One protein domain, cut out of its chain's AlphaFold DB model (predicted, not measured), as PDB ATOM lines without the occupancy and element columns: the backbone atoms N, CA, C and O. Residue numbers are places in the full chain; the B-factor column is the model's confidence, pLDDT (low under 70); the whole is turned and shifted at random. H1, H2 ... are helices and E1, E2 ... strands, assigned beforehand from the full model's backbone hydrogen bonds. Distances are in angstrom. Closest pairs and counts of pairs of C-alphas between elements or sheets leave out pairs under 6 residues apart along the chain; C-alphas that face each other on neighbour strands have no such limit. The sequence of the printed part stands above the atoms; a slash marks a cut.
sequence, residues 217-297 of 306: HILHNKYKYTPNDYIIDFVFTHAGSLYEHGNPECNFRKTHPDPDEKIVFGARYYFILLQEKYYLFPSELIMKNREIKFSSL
ATOM      1  N   HIS A 217     292.688 254.490 413.482       69.88
ATOM      2  CA  HIS A 217     291.331 254.997 413.440       69.88
ATOM      3  C   HIS A 217     291.213 256.147 412.442       69.88
ATOM      4  O   HIS A 217     292.143 256.937 412.274       69.88
ATOM      5  N   ILE A 218     290.057 256.252 411.792       67.75
ATOM      6  CA  ILE A 218     289.717 257.379 410.926       67.75
ATOM      7  C   ILE A 218     288.433 258.003 411.464       67.75
ATOM      8  O   ILE A 218     287.387 257.356 411.501       67.75
ATOM      9  N   LEU A 219     288.537 259.252 411.919       67.06
ATOM     10  CA  LEU A 219     287.385 260.060 412.300       67.06
ATOM     11  C   LEU A 219     286.785 260.709 411.051       67.06
ATOM     12  O   LEU A 219     287.459 261.468 410.352       67.06
ATOM     13  N   HIS A 220     285.506 260.455 410.806       70.06
ATOM     14  CA  HIS A 220     284.757 261.060 409.713       70.06
ATOM     15  C   HIS A 220     283.925 262.216 410.266       70.06
ATOM     16  O   HIS A 220     282.944 262.002 410.971       70.06
ATOM     17  N   ASN A 221     284.349 263.451 409.986       58.00
ATOM     18  CA  ASN A 221     283.745 264.656 410.571       58.00
ATOM     19  C   ASN A 221     283.415 265.739 409.530       58.00
ATOM     20  O   ASN A 221     283.586 266.928 409.771       58.00
ATOM     21  N   LYS A 222     283.019 265.355 408.315       56.75
ATOM     22  CA  LYS A 222     282.692 266.349 407.272       56.75
ATOM     23  C   LYS A 222     281.364 266.118 406.566       56.75
ATOM     24  O   LYS A 222     280.943 266.981 405.804       56.75
ATOM     25  N   TYR A 223     280.692 265.002 406.828       66.44
ATOM     26  CA  TYR A 223     279.493 264.622 406.092       66.44
ATOM     27  C   TYR A 223     278.295 264.559 407.036       66.44
ATOM     28  O   TYR A 223     278.435 264.269 408.220       66.44
ATOM     29  N   LYS A 224     277.115 264.899 406.515       73.31
ATOM     30  CA  LYS A 224     275.847 264.641 407.196       73.31
ATOM     31  C   LYS A 224     275.375 263.263 406.765       73.31
ATOM     32  O   LYS A 224     275.391 262.969 405.576       73.31
ATOM     33  N   TYR A 225     274.951 262.467 407.732       79.12
ATOM     34  CA  TYR A 225     274.568 261.075 407.531       79.12
ATOM     35  C   TYR A 225     273.098 260.881 407.905       79.12
ATOM     36  O   TYR A 225     272.569 261.594 408.768       79.12
ATOM     37  N   THR A 226     272.453 259.885 407.309       85.94
ATOM     38  CA  THR A 226     271.132 259.393 407.700       85.94
ATOM     39  C   THR A 226     271.211 257.924 408.132       85.94
ATOM     40  O   THR A 226     272.083 257.188 407.673       85.94
ATOM     41  N   PRO A 227     270.296 257.442 408.997       85.81
ATOM     42  CA  PRO A 227     270.282 256.039 409.413       85.81
ATOM     43  C   PRO A 227     270.190 255.028 408.260       85.81
ATOM     44  O   PRO A 227     270.605 253.884 408.425       85.81
ATOM     45  N   ASN A 228     269.652 255.434 407.108       89.19
ATOM     46  CA  ASN A 228     269.423 254.553 405.966       89.19
ATOM     47  C   ASN A 228     270.587 254.501 404.973       89.19
ATOM     48  O   ASN A 228     270.518 253.699 404.039       89.19
ATOM     49  N   ASP A 229     271.617 255.326 405.158       89.00
ATOM     50  CA  ASP A 229     272.761 255.333 404.255       89.00
ATOM     51  C   ASP A 229     273.621 254.075 404.470       89.00
ATOM     52  O   ASP A 229     273.719 253.550 405.590       89.00
ATOM     53  N   TYR A 230     274.252 253.590 403.399       88.50
ATOM     54  CA  TYR A 230     275.179 252.466 403.477       88.50
ATOM     55  C   TYR A 230     276.500 252.916 404.088       88.50
ATOM     56  O   TYR A 230     277.065 253.933 403.701       88.50
ATOM     57  N   ILE A 231     277.038 252.135 405.022       87.12
ATOM     58  CA  ILE A 231     278.280 252.499 405.718       87.12
ATOM     59  C   ILE A 231     279.472 252.542 404.745       87.12
ATOM     60  O   ILE A 231     280.384 253.346 404.932       87.12
ATOM     61  N   ILE A 232     279.460 251.711 403.694       86.44
ATOM     62  CA  ILE A 232     280.538 251.644 402.696       86.44
ATOM     63  C   ILE A 232     280.762 252.971 401.959       86.44
ATOM     64  O   ILE A 232     281.909 253.293 401.659       86.44
ATOM     65  N   ASP A 233     279.706 253.766 401.768       83.62
ATOM     66  CA  ASP A 233     279.758 255.058 401.067       83.62
ATOM     67  C   ASP A 233     280.511 256.138 401.870       83.62
ATOM     68  O   ASP A 233     280.784 257.227 401.368       83.62
ATOM     69  N   PHE A 234     280.860 255.844 403.127       80.44
ATOM     70  CA  PHE A 234     281.553 256.763 404.036       80.44
ATOM     71  C   PHE A 234     282.870 256.202 404.564       80.44
ATOM     72  O   PHE A 234     283.432 256.727 405.529       80.44
ATOM     73  N   VAL A 235     283.379 255.141 403.947       79.62
ATOM     74  CA  VAL A 235     284.763 254.717 404.134       79.62
ATOM     75  C   VAL A 235     285.673 255.677 403.361       79.62
ATOM     76  O   VAL A 235     285.291 256.224 402.343       79.62
ATOM     77  N   PHE A 236     286.875 255.963 403.871       73.44
ATOM     78  CA  PHE A 236     287.834 256.869 403.197       73.44
ATOM     79  C   PHE A 236     289.145 256.167 402.857       73.44
ATOM     80  O   PHE A 236     290.105 256.783 402.404       73.44
ATOM     81  N   THR A 237     289.228 254.866 403.123       78.88
ATOM     82  CA  THR A 237     290.364 254.047 402.710       78.88
ATOM     83  C   THR A 237     289.871 252.914 401.833       78.88
ATOM     84  O   THR A 237     289.688 251.781 402.284       78.88
ATOM     85  N   HIS A 238     289.690 253.259 400.565       78.12
ATOM     86  CA  HIS A 238     289.431 252.319 399.485       78.12
ATOM     87  C   HIS A 238     290.735 251.837 398.858       78.12
ATOM     88  O   HIS A 238     291.771 252.501 399.016       78.12
ATOM     89  N   ALA A 239     290.674 250.734 398.103       79.12
ATOM     90  CA  ALA A 239     291.781 250.221 397.288       79.12
ATOM     91  C   ALA A 239     292.483 251.322 396.483       79.12
ATOM     92  O   ALA A 239     293.714 251.357 396.448       79.12
ATOM     93  N   GLY A 240     291.704 252.275 395.956       75.38
ATOM     94  CA  GLY A 240     292.188 253.437 395.214       75.38
ATOM     95  C   GLY A 240     293.253 254.278 395.924       75.38
ATOM     96  O   GLY A 240     294.180 254.754 395.278       75.38
ATOM     97  N   SER A 241     293.206 254.389 397.256       75.62
ATOM     98  CA  SER A 241     294.205 255.146 398.034       75.62
ATOM     99  C   SER A 241     295.609 254.527 398.041       75.62
ATOM    100  O   SER A 241     296.565 255.190 398.439       75.62
ATOM    101  N   LEU A 242     295.742 253.265 397.617       76.56
ATOM    102  CA  LEU A 242     297.035 252.596 397.441       76.56
ATOM    103  C   LEU A 242     297.491 252.565 395.980       76.56
ATOM    104  O   LEU A 242     298.570 252.047 395.692       76.56
ATOM    105  N   TYR A 243     296.690 253.084 395.047       84.94
ATOM    106  CA  TYR A 243     297.133 253.219 393.668       84.94
ATOM    107  C   TYR A 243     298.172 254.334 393.601       84.94
ATOM    108  O   TYR A 243     297.937 255.454 394.052       84.94
ATOM    109  N   GLU A 244     299.334 254.033 393.026       77.69
ATOM    110  CA  GLU A 244     300.317 255.065 392.716       77.69
ATOM    111  C   GLU A 244     299.689 256.062 391.731       77.69
ATOM    112  O   GLU A 244     299.387 255.724 390.580       77.69
ATOM    113  N   HIS A 245     299.451 257.291 392.195       69.56
ATOM    114  CA  HIS A 245     298.850 258.339 391.375       69.56
ATOM    115  C   HIS A 245     299.674 258.569 390.101       69.56
ATOM    116  O   HIS A 245     300.877 258.808 390.156       69.56
ATOM    117  N   GLY A 246     299.007 258.507 388.945       69.12
ATOM    118  CA  GLY A 246     299.638 258.696 387.635       69.12
ATOM    119  C   GLY A 246     300.300 257.447 387.043       69.12
ATOM    120  O   GLY A 246     300.767 257.514 385.910       69.12
ATOM    121  N   ASN A 247     300.296 256.307 387.744       74.75
ATOM    122  CA  ASN A 247     300.833 255.045 387.236       74.75
ATOM    123  C   ASN A 247     299.700 254.047 386.904       74.75
ATOM    124  O   ASN A 247     299.264 253.288 387.776       74.75
ATOM    125  N   PRO A 248     299.200 254.002 385.651       68.56
ATOM    126  CA  PRO A 248     298.194 253.016 385.244       68.56
ATOM    127  C   PRO A 248     298.719 251.572 385.311       68.56
ATOM    128  O   PRO A 248     297.925 250.645 385.445       68.56
ATOM    129  N   GLU A 249     300.042 251.387 385.307       77.62
ATOM    130  CA  GLU A 249     300.718 250.091 385.393       77.62
ATOM    131  C   GLU A 249     300.983 249.631 386.837       77.62
ATOM    132  O   GLU A 249     301.618 248.590 387.032       77.62
ATOM    133  N   CYS A 250     300.492 250.368 387.843       81.38
ATOM    134  CA  CYS A 250     300.630 250.037 389.261       81.38
ATOM    135  C   CYS A 250     300.275 248.561 389.518       81.38
ATOM    136  O   CYS A 250     299.129 248.138 389.339       81.38
ATOM    137  N   ASN A 251     301.253 247.772 389.977       83.31
ATOM    138  CA  ASN A 251     301.068 246.339 390.234       83.31
ATOM    139  C   ASN A 251     299.933 246.076 391.228       83.31
ATOM    140  O   ASN A 251     299.192 245.113 391.074       83.31
ATOM    141  N   PHE A 252     299.752 246.959 392.211       80.38
ATOM    142  CA  PHE A 252     298.648 246.848 393.156       80.38
ATOM    143  C   PHE A 252     297.283 246.998 392.464       80.38
ATOM    144  O   PHE A 252     296.389 246.187 392.692       80.38
ATOM    145  N   ARG A 253     297.141 247.975 391.555       83.81
ATOM    146  CA  ARG A 253     295.926 248.174 390.746       83.81
ATOM    147  C   ARG A 253     295.641 246.992 389.817       83.81
ATOM    148  O   ARG A 253     294.482 246.640 389.639       83.81
ATOM    149  N   LYS A 254     296.680 246.359 389.261       83.94
ATOM    150  CA  LYS A 254     296.542 245.139 388.442       83.94
ATOM    151  C   LYS A 254     296.042 243.949 389.258       83.94
ATOM    152  O   LYS A 254     295.175 243.217 388.796       83.94
ATOM    153  N   THR A 255     296.576 243.767 390.465       84.12
ATOM    154  CA  THR A 255     296.189 242.665 391.360       84.12
ATOM    155  C   THR A 255     294.807 242.886 391.981       84.12
ATOM    156  O   THR A 255     294.083 241.925 392.237       84.12
ATOM    157  N   HIS A 256     294.421 244.143 392.209       80.31
ATOM    158  CA  HIS A 256     293.172 244.521 392.871       80.31
ATOM    159  C   HIS A 256     292.450 245.647 392.109       80.31
ATOM    160  O   HIS A 256     292.430 246.787 392.588       80.31
ATOM    161  N   PRO A 257     291.867 245.364 390.927       82.75
ATOM    162  CA  PRO A 257     291.122 246.359 390.164       82.75
ATOM    163  C   PRO A 257     289.823 246.735 390.889       82.75
ATOM    164  O   PRO A 257     289.000 245.872 391.188       82.75
ATOM    165  N   ASP A 258     289.636 248.028 391.153       82.88
ATOM    166  CA  ASP A 258     288.468 248.570 391.858       82.88
ATOM    167  C   ASP A 258     287.982 249.877 391.207       82.88
ATOM    168  O   ASP A 258     288.210 250.965 391.737       82.88
ATOM    169  N   PRO A 259     287.369 249.804 390.013       79.88
ATOM    170  CA  PRO A 259     286.981 250.991 389.245       79.88
ATOM    171  C   PRO A 259     285.896 251.838 389.926       79.88
ATOM    172  O   PRO A 259     285.805 253.029 389.646       79.88
ATOM    173  N   ASP A 260     285.114 251.232 390.820       80.00
ATOM    174  CA  ASP A 260     284.005 251.872 391.531       80.00
ATOM    175  C   ASP A 260     284.377 252.286 392.970       80.00
ATOM    176  O   ASP A 260     283.494 252.678 393.728       80.00
ATOM    177  N   GLU A 261     285.640 252.123 393.385       77.25
ATOM    178  CA  GLU A 261     286.098 252.334 394.769       77.25
ATOM    179  C   GLU A 261     285.272 251.555 395.818       77.25
ATOM    180  O   GLU A 261     284.978 252.038 396.906       77.25
ATOM    181  N   LYS A 262     284.882 250.309 395.533       78.19
ATOM    182  CA  LYS A 262     284.072 249.483 396.449       78.19
ATOM    183  C   LYS A 262     284.896 248.532 397.317       78.19
ATOM    184  O   LYS A 262     284.335 247.825 398.158       78.19
ATOM    185  N   ILE A 263     286.206 248.431 397.116       80.50
ATOM    186  CA  ILE A 263     287.089 247.583 397.920       80.50
ATOM    187  C   ILE A 263     287.586 248.377 399.123       80.50
ATOM    188  O   ILE A 263     288.309 249.361 398.994       80.50
ATOM    189  N   VAL A 264     287.241 247.884 400.309       81.69
ATOM    190  CA  VAL A 264     287.686 248.415 401.598       81.69
ATOM    191  C   VAL A 264     288.844 247.573 402.138       81.69
ATOM    192  O   VAL A 264     288.834 246.348 402.022       81.69
ATOM    193  N   PHE A 265     289.830 248.215 402.768       77.75
ATOM    194  CA  PHE A 265     290.950 247.517 403.406       77.75
ATOM    195  C   PHE A 265     290.639 247.001 404.808       77.75
ATOM    196  O   PHE A 265     290.098 247.734 405.635       77.75
ATOM    197  N   GLY A 266     291.072 245.771 405.098       78.44
ATOM    198  CA  GLY A 266     290.974 245.137 406.415       78.44
ATOM    199  C   GLY A 266     291.777 245.847 407.514       78.44
ATOM    200  O   GLY A 266     292.651 246.669 407.229       78.44
ATOM    201  N   ALA A 267     291.475 245.507 408.771       77.25
ATOM    202  CA  ALA A 267     292.168 245.986 409.962       77.25
ATOM    203  C   ALA A 267     292.202 247.514 410.137       77.25
ATOM    204  O   ALA A 267     293.208 248.062 410.574       77.25
ATOM    205  N   ARG A 268     291.119 248.226 409.815       82.25
ATOM    206  CA  ARG A 268     290.951 249.650 410.157       82.25
ATOM    207  C   ARG A 268     289.662 249.870 410.929       82.25
ATOM    208  O   ARG A 268     288.734 249.066 410.839       82.25
ATOM    209  N   TYR A 269     289.597 250.993 411.639       81.62
ATOM    210  CA  TYR A 269     288.363 251.462 412.257       81.62
ATOM    211  C   TYR A 269     287.864 252.756 411.642       81.62
ATOM    212  O   TYR A 269     288.630 253.704 411.450       81.62
ATOM    213  N   TYR A 270     286.553 252.802 411.440       81.31
ATOM    214  CA  TYR A 270     285.833 253.985 410.998       81.31
ATOM    215  C   TYR A 270     284.951 254.501 412.132       81.31
ATOM    216  O   TYR A 270     284.170 253.741 412.714       81.31
ATOM    217  N   PHE A 271     285.106 255.789 412.442       79.75
ATOM    218  CA  PHE A 271     284.372 256.500 413.486       79.75
ATOM    219  C   PHE A 271     283.459 257.545 412.872       79.75
ATOM    220  O   PHE A 271     283.935 258.497 412.254       79.75
ATOM    221  N   ILE A 272     282.152 257.370 413.050       79.12
ATOM    222  CA  ILE A 272     281.139 258.219 412.421       79.12
ATOM    223  C   ILE A 272     280.204 258.777 413.492       79.12
ATOM    224  O   ILE A 272     279.661 258.024 414.299       79.12
ATOM    225  N   LEU A 273     280.017 260.098 413.500       77.62
ATOM    226  CA  LEU A 273     279.030 260.775 414.340       77.62
ATOM    227  C   LEU A 273     277.709 260.894 413.574       77.62
ATOM    228  O   LEU A 273     277.628 261.620 412.589       77.62
ATOM    229  N   LEU A 274     276.660 260.222 414.044       78.06
ATOM    230  CA  LEU A 274     275.317 260.280 413.467       78.06
ATOM    231  C   LEU A 274     274.298 260.483 414.592       78.06
ATOM    232  O   LEU A 274     274.280 259.724 415.556       78.06
ATOM    233  N   GLN A 275     273.437 261.501 414.460       78.25
ATOM    234  CA  GLN A 275     272.371 261.804 415.431       78.25
ATOM    235  C   GLN A 275     272.876 261.820 416.889       78.25
ATOM    236  O   GLN A 275     272.326 261.137 417.752       78.25
ATOM    237  N   GLU A 276     273.963 262.562 417.134       75.25
ATOM    238  CA  GLU A 276     274.606 262.716 418.455       75.25
ATOM    239  C   GLU A 276     275.180 261.418 419.055       75.25
ATOM    240  O   GLU A 276     275.510 261.356 420.239       75.25
ATOM    241  N   LYS A 277     275.328 260.365 418.245       74.88
ATOM    242  CA  LYS A 277     275.901 259.083 418.663       74.88
ATOM    243  C   LYS A 277     277.112 258.739 417.817       74.88
ATOM    244  O   LYS A 277     277.113 258.934 416.602       74.88
ATOM    245  N   TYR A 278     278.126 258.175 418.463       75.38
ATOM    246  CA  TYR A 278     279.297 257.663 417.769       75.38
ATOM    247  C   TYR A 278     279.084 256.209 417.372       75.38
ATOM    248  O   TYR A 278     278.651 255.362 418.158       75.38
ATOM    249  N   TYR A 279     279.428 255.918 416.130       77.44
ATOM    250  CA  TYR A 279     279.412 254.587 415.573       77.44
ATOM    251  C   TYR A 279     280.841 254.158 415.251       77.44
ATOM    252  O   TYR A 279     281.610 254.927 414.673       77.44
ATOM    253  N   LEU A 280     281.182 252.933 415.652       80.31
ATOM    254  CA  LEU A 280     282.481 252.311 415.427       80.31
ATOM    255  C   LEU A 280     282.298 251.069 414.565       80.31
ATOM    256  O   LEU A 280     281.645 250.113 414.992       80.31
ATOM    257  N   PHE A 281     282.925 251.071 413.393       82.19
ATOM    258  CA  PHE A 281     282.877 249.948 412.466       82.19
ATOM    259  C   PHE A 281     284.286 249.426 412.175       82.19
ATOM    260  O   PHE A 281     285.138 250.197 411.721       82.19
ATOM    261  N   PRO A 282     284.555 248.132 412.425       85.38
ATOM    262  CA  PRO A 282     285.737 247.488 411.881       85.38
ATOM    263  C   PRO A 282     285.549 247.328 410.373       85.38
ATOM    264  O   PRO A 282     284.452 247.017 409.904       85.38
ATOM    265  N   SER A 283     286.606 247.537 409.601       87.06
ATOM    266  CA  SER A 283     286.525 247.433 408.148       87.06
ATOM    267  C   SER A 283     286.105 246.046 407.666       87.06
ATOM    268  O   SER A 283     285.413 245.932 406.657       87.06
ATOM    269  N   GLU A 284     286.408 245.001 408.435       89.06
ATOM    270  CA  GLU A 284     285.975 243.633 408.172       89.06
ATOM    271  C   GLU A 284     284.443 243.495 408.127       89.06
ATOM    272  O   GLU A 284     283.928 242.681 407.361       89.06
ATOM    273  N   LEU A 285     283.702 244.304 408.899       88.94
ATOM    274  CA  LEU A 285     282.236 244.274 408.902       88.94
ATOM    275  C   LEU A 285     281.688 244.772 407.566       88.94
ATOM    276  O   LEU A 285     280.813 244.150 406.973       88.94
ATOM    277  N   ILE A 286     282.250 245.879 407.089       88.31
ATOM    278  CA  ILE A 286     281.863 246.532 405.836       88.31
ATOM    279  C   ILE A 286     282.253 245.648 404.645       88.31
ATOM    280  O   ILE A 286     281.506 245.528 403.678       88.31
ATOM    281  N   MET A 287     283.403 244.970 404.731       86.69
ATOM    282  CA  MET A 287     283.835 243.996 403.727       86.69
ATOM    283  C   MET A 287     282.898 242.788 403.650       86.69
ATOM    284  O   MET A 287     282.587 242.339 402.546       86.69
ATOM    285  N   LYS A 288     282.461 242.256 404.802       87.50
ATOM    286  CA  LYS A 288     281.558 241.098 404.877       87.50
ATOM    287  C   LYS A 288     280.135 241.449 404.437       87.50
ATOM    288  O   LYS A 288     279.484 240.625 403.804       87.50
ATOM    289  N   ASN A 289     279.658 242.645 404.773       87.25
ATOM    290  CA  ASN A 289     278.305 243.098 404.472       87.25
ATOM    291  C   ASN A 289     278.333 244.506 403.861       87.25
ATOM    292  O   ASN A 289     278.274 245.504 404.573       87.25
ATOM    293  N   ARG A 290     278.415 244.584 402.528       85.44
ATOM    294  CA  ARG A 290     278.505 245.868 401.807       85.44
ATOM    295  C   ARG A 290     277.218 246.692 401.864       85.44
ATOM    296  O   ARG A 290     277.275 247.903 401.699       85.44
ATOM    297  N   GLU A 291     276.081 246.051 402.120       88.56
ATOM    298  CA  GLU A 291     274.763 246.695 402.187       88.56
ATOM    299  C   GLU A 291     274.376 247.096 403.619       88.56
ATOM    300  O   GLU A 291     273.232 247.465 403.894       88.56
ATOM    301  N   ILE A 292     275.321 247.031 404.558       88.75
ATOM    302  CA  ILE A 292     275.059 247.381 405.946       88.75
ATOM    303  C   ILE A 292     274.786 248.880 406.105       88.75
ATOM    304  O   ILE A 292     275.550 249.731 405.644       88.75
ATOM    305  N   LYS A 293     273.681 249.195 406.785       88.44
ATOM    306  CA  LYS A 293     273.223 250.561 407.063       88.44
ATOM    307  C   LYS A 293     273.506 250.955 408.504       88.44
ATOM    308  O   LYS A 293     273.589 250.095 409.385       88.44
ATOM    309  N   PHE A 294     273.570 252.255 408.776       83.62
ATOM    310  CA  PHE A 294     273.725 252.769 410.142       83.62
ATOM    311  C   PHE A 294     272.596 252.325 411.084       83.62
ATOM    312  O   PHE A 294     272.846 252.040 412.254       83.62
ATOM    313  N   SER A 295     271.361 252.228 410.583       82.38
ATOM    314  CA  SER A 295     270.192 251.759 411.337       82.38
ATOM    315  C   SER A 295     270.288 250.295 411.761       82.38
ATOM    316  O   SER A 295     269.610 249.890 412.702       82.38
ATOM    317  N   SER A 296     271.107 249.497 411.073       81.50
ATOM    318  CA  SER A 296     271.247 248.060 411.327       81.50
ATOM    319  C   SER A 296     272.139 247.750 412.529       81.50
ATOM    320  O   SER A 296     272.261 246.589 412.915       81.50
ATOM    321  N   LEU A 297     272.795 248.759 413.107       75.25
ATOM    322  CA  LEU A 297     273.800 248.568 414.142       75.25
ATOM    323  C   LEU A 297     273.493 249.401 415.378       75.25
ATOM    324  O   LEU A 297     273.178 250.590 415.313       75.25
TER     325      LEU A 297
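Overview. This is residues 217 to 297 of the 306 residues of an uncharacterized protein of Pseudomonas fluorescens (UniProt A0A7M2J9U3). A small sheet, E1 to E3, makes one end of an elongated model, with the short helices H1 and H4 close by; a loose lobe with H2 and H3 makes the other end. The printed part has 81 residues, in the order E1 H1 H2 H3 E2 E3 H4. The sheet runs E1, E2, E3 and is mixed; the class is mixed, helices and strands, with 35 of the 81 residues in named elements. The whole is only just compact, close to loose, with a radius of gyration of the C-alphas of 13.8 A and spans of 44 by 24 by 20 A.

Along the chain. Find C-alpha 217 at (291.331, 254.997, 413.440), where E1, residues 217 to 220, begins. Next come H1, residues 231 to 234, H2, residues 239 to 242, and H3, residues 251 to 255. E2, residues 269 to 274, measures 15.8 A, and E3, residues 277 to 282, 16.6 A. H4, residues 283 to 288, ends at C-alpha 288, (281.558, 241.098, 404.877).

Arrangement. Look first at E1 and E2, parallel at 27 degrees, with N 218 and O 269 2.9 A apart. E1, H1 H2 H3, E2 is a strand-helix-strand unit, two parallel neighbour strands with helices between. The hairpin E2 and E3 is antiparallel at 157 degrees, with N 272 and O 279 3.0 A apart. H1 only grazes the sheet. H1 and H4 are close but not clearly touching, the closest C-alphas, of Ile 232 and Ile 286, 6.1 A apart. So are H2 and H3, at Leu 242 and Phe 252, 7.3 A between C-alphas. H2 and H3 are not on the sheet. In H3 and H4 every O i to N i+4 pair is within hydrogen-bond range; H1 and H2 are too short for such a pair.

Size, cuts and confidence. The C-alphas of Glu 249 and Glu 276, the two farthest apart, are 44.0 A apart. The printed part has no cut, and the link from H3 to E2 is long, 13 residues. Mean pLDDT of the printed part is 79.7; residues 217 to 219, 221 to 223, 245 to 246 and 248 are under 70.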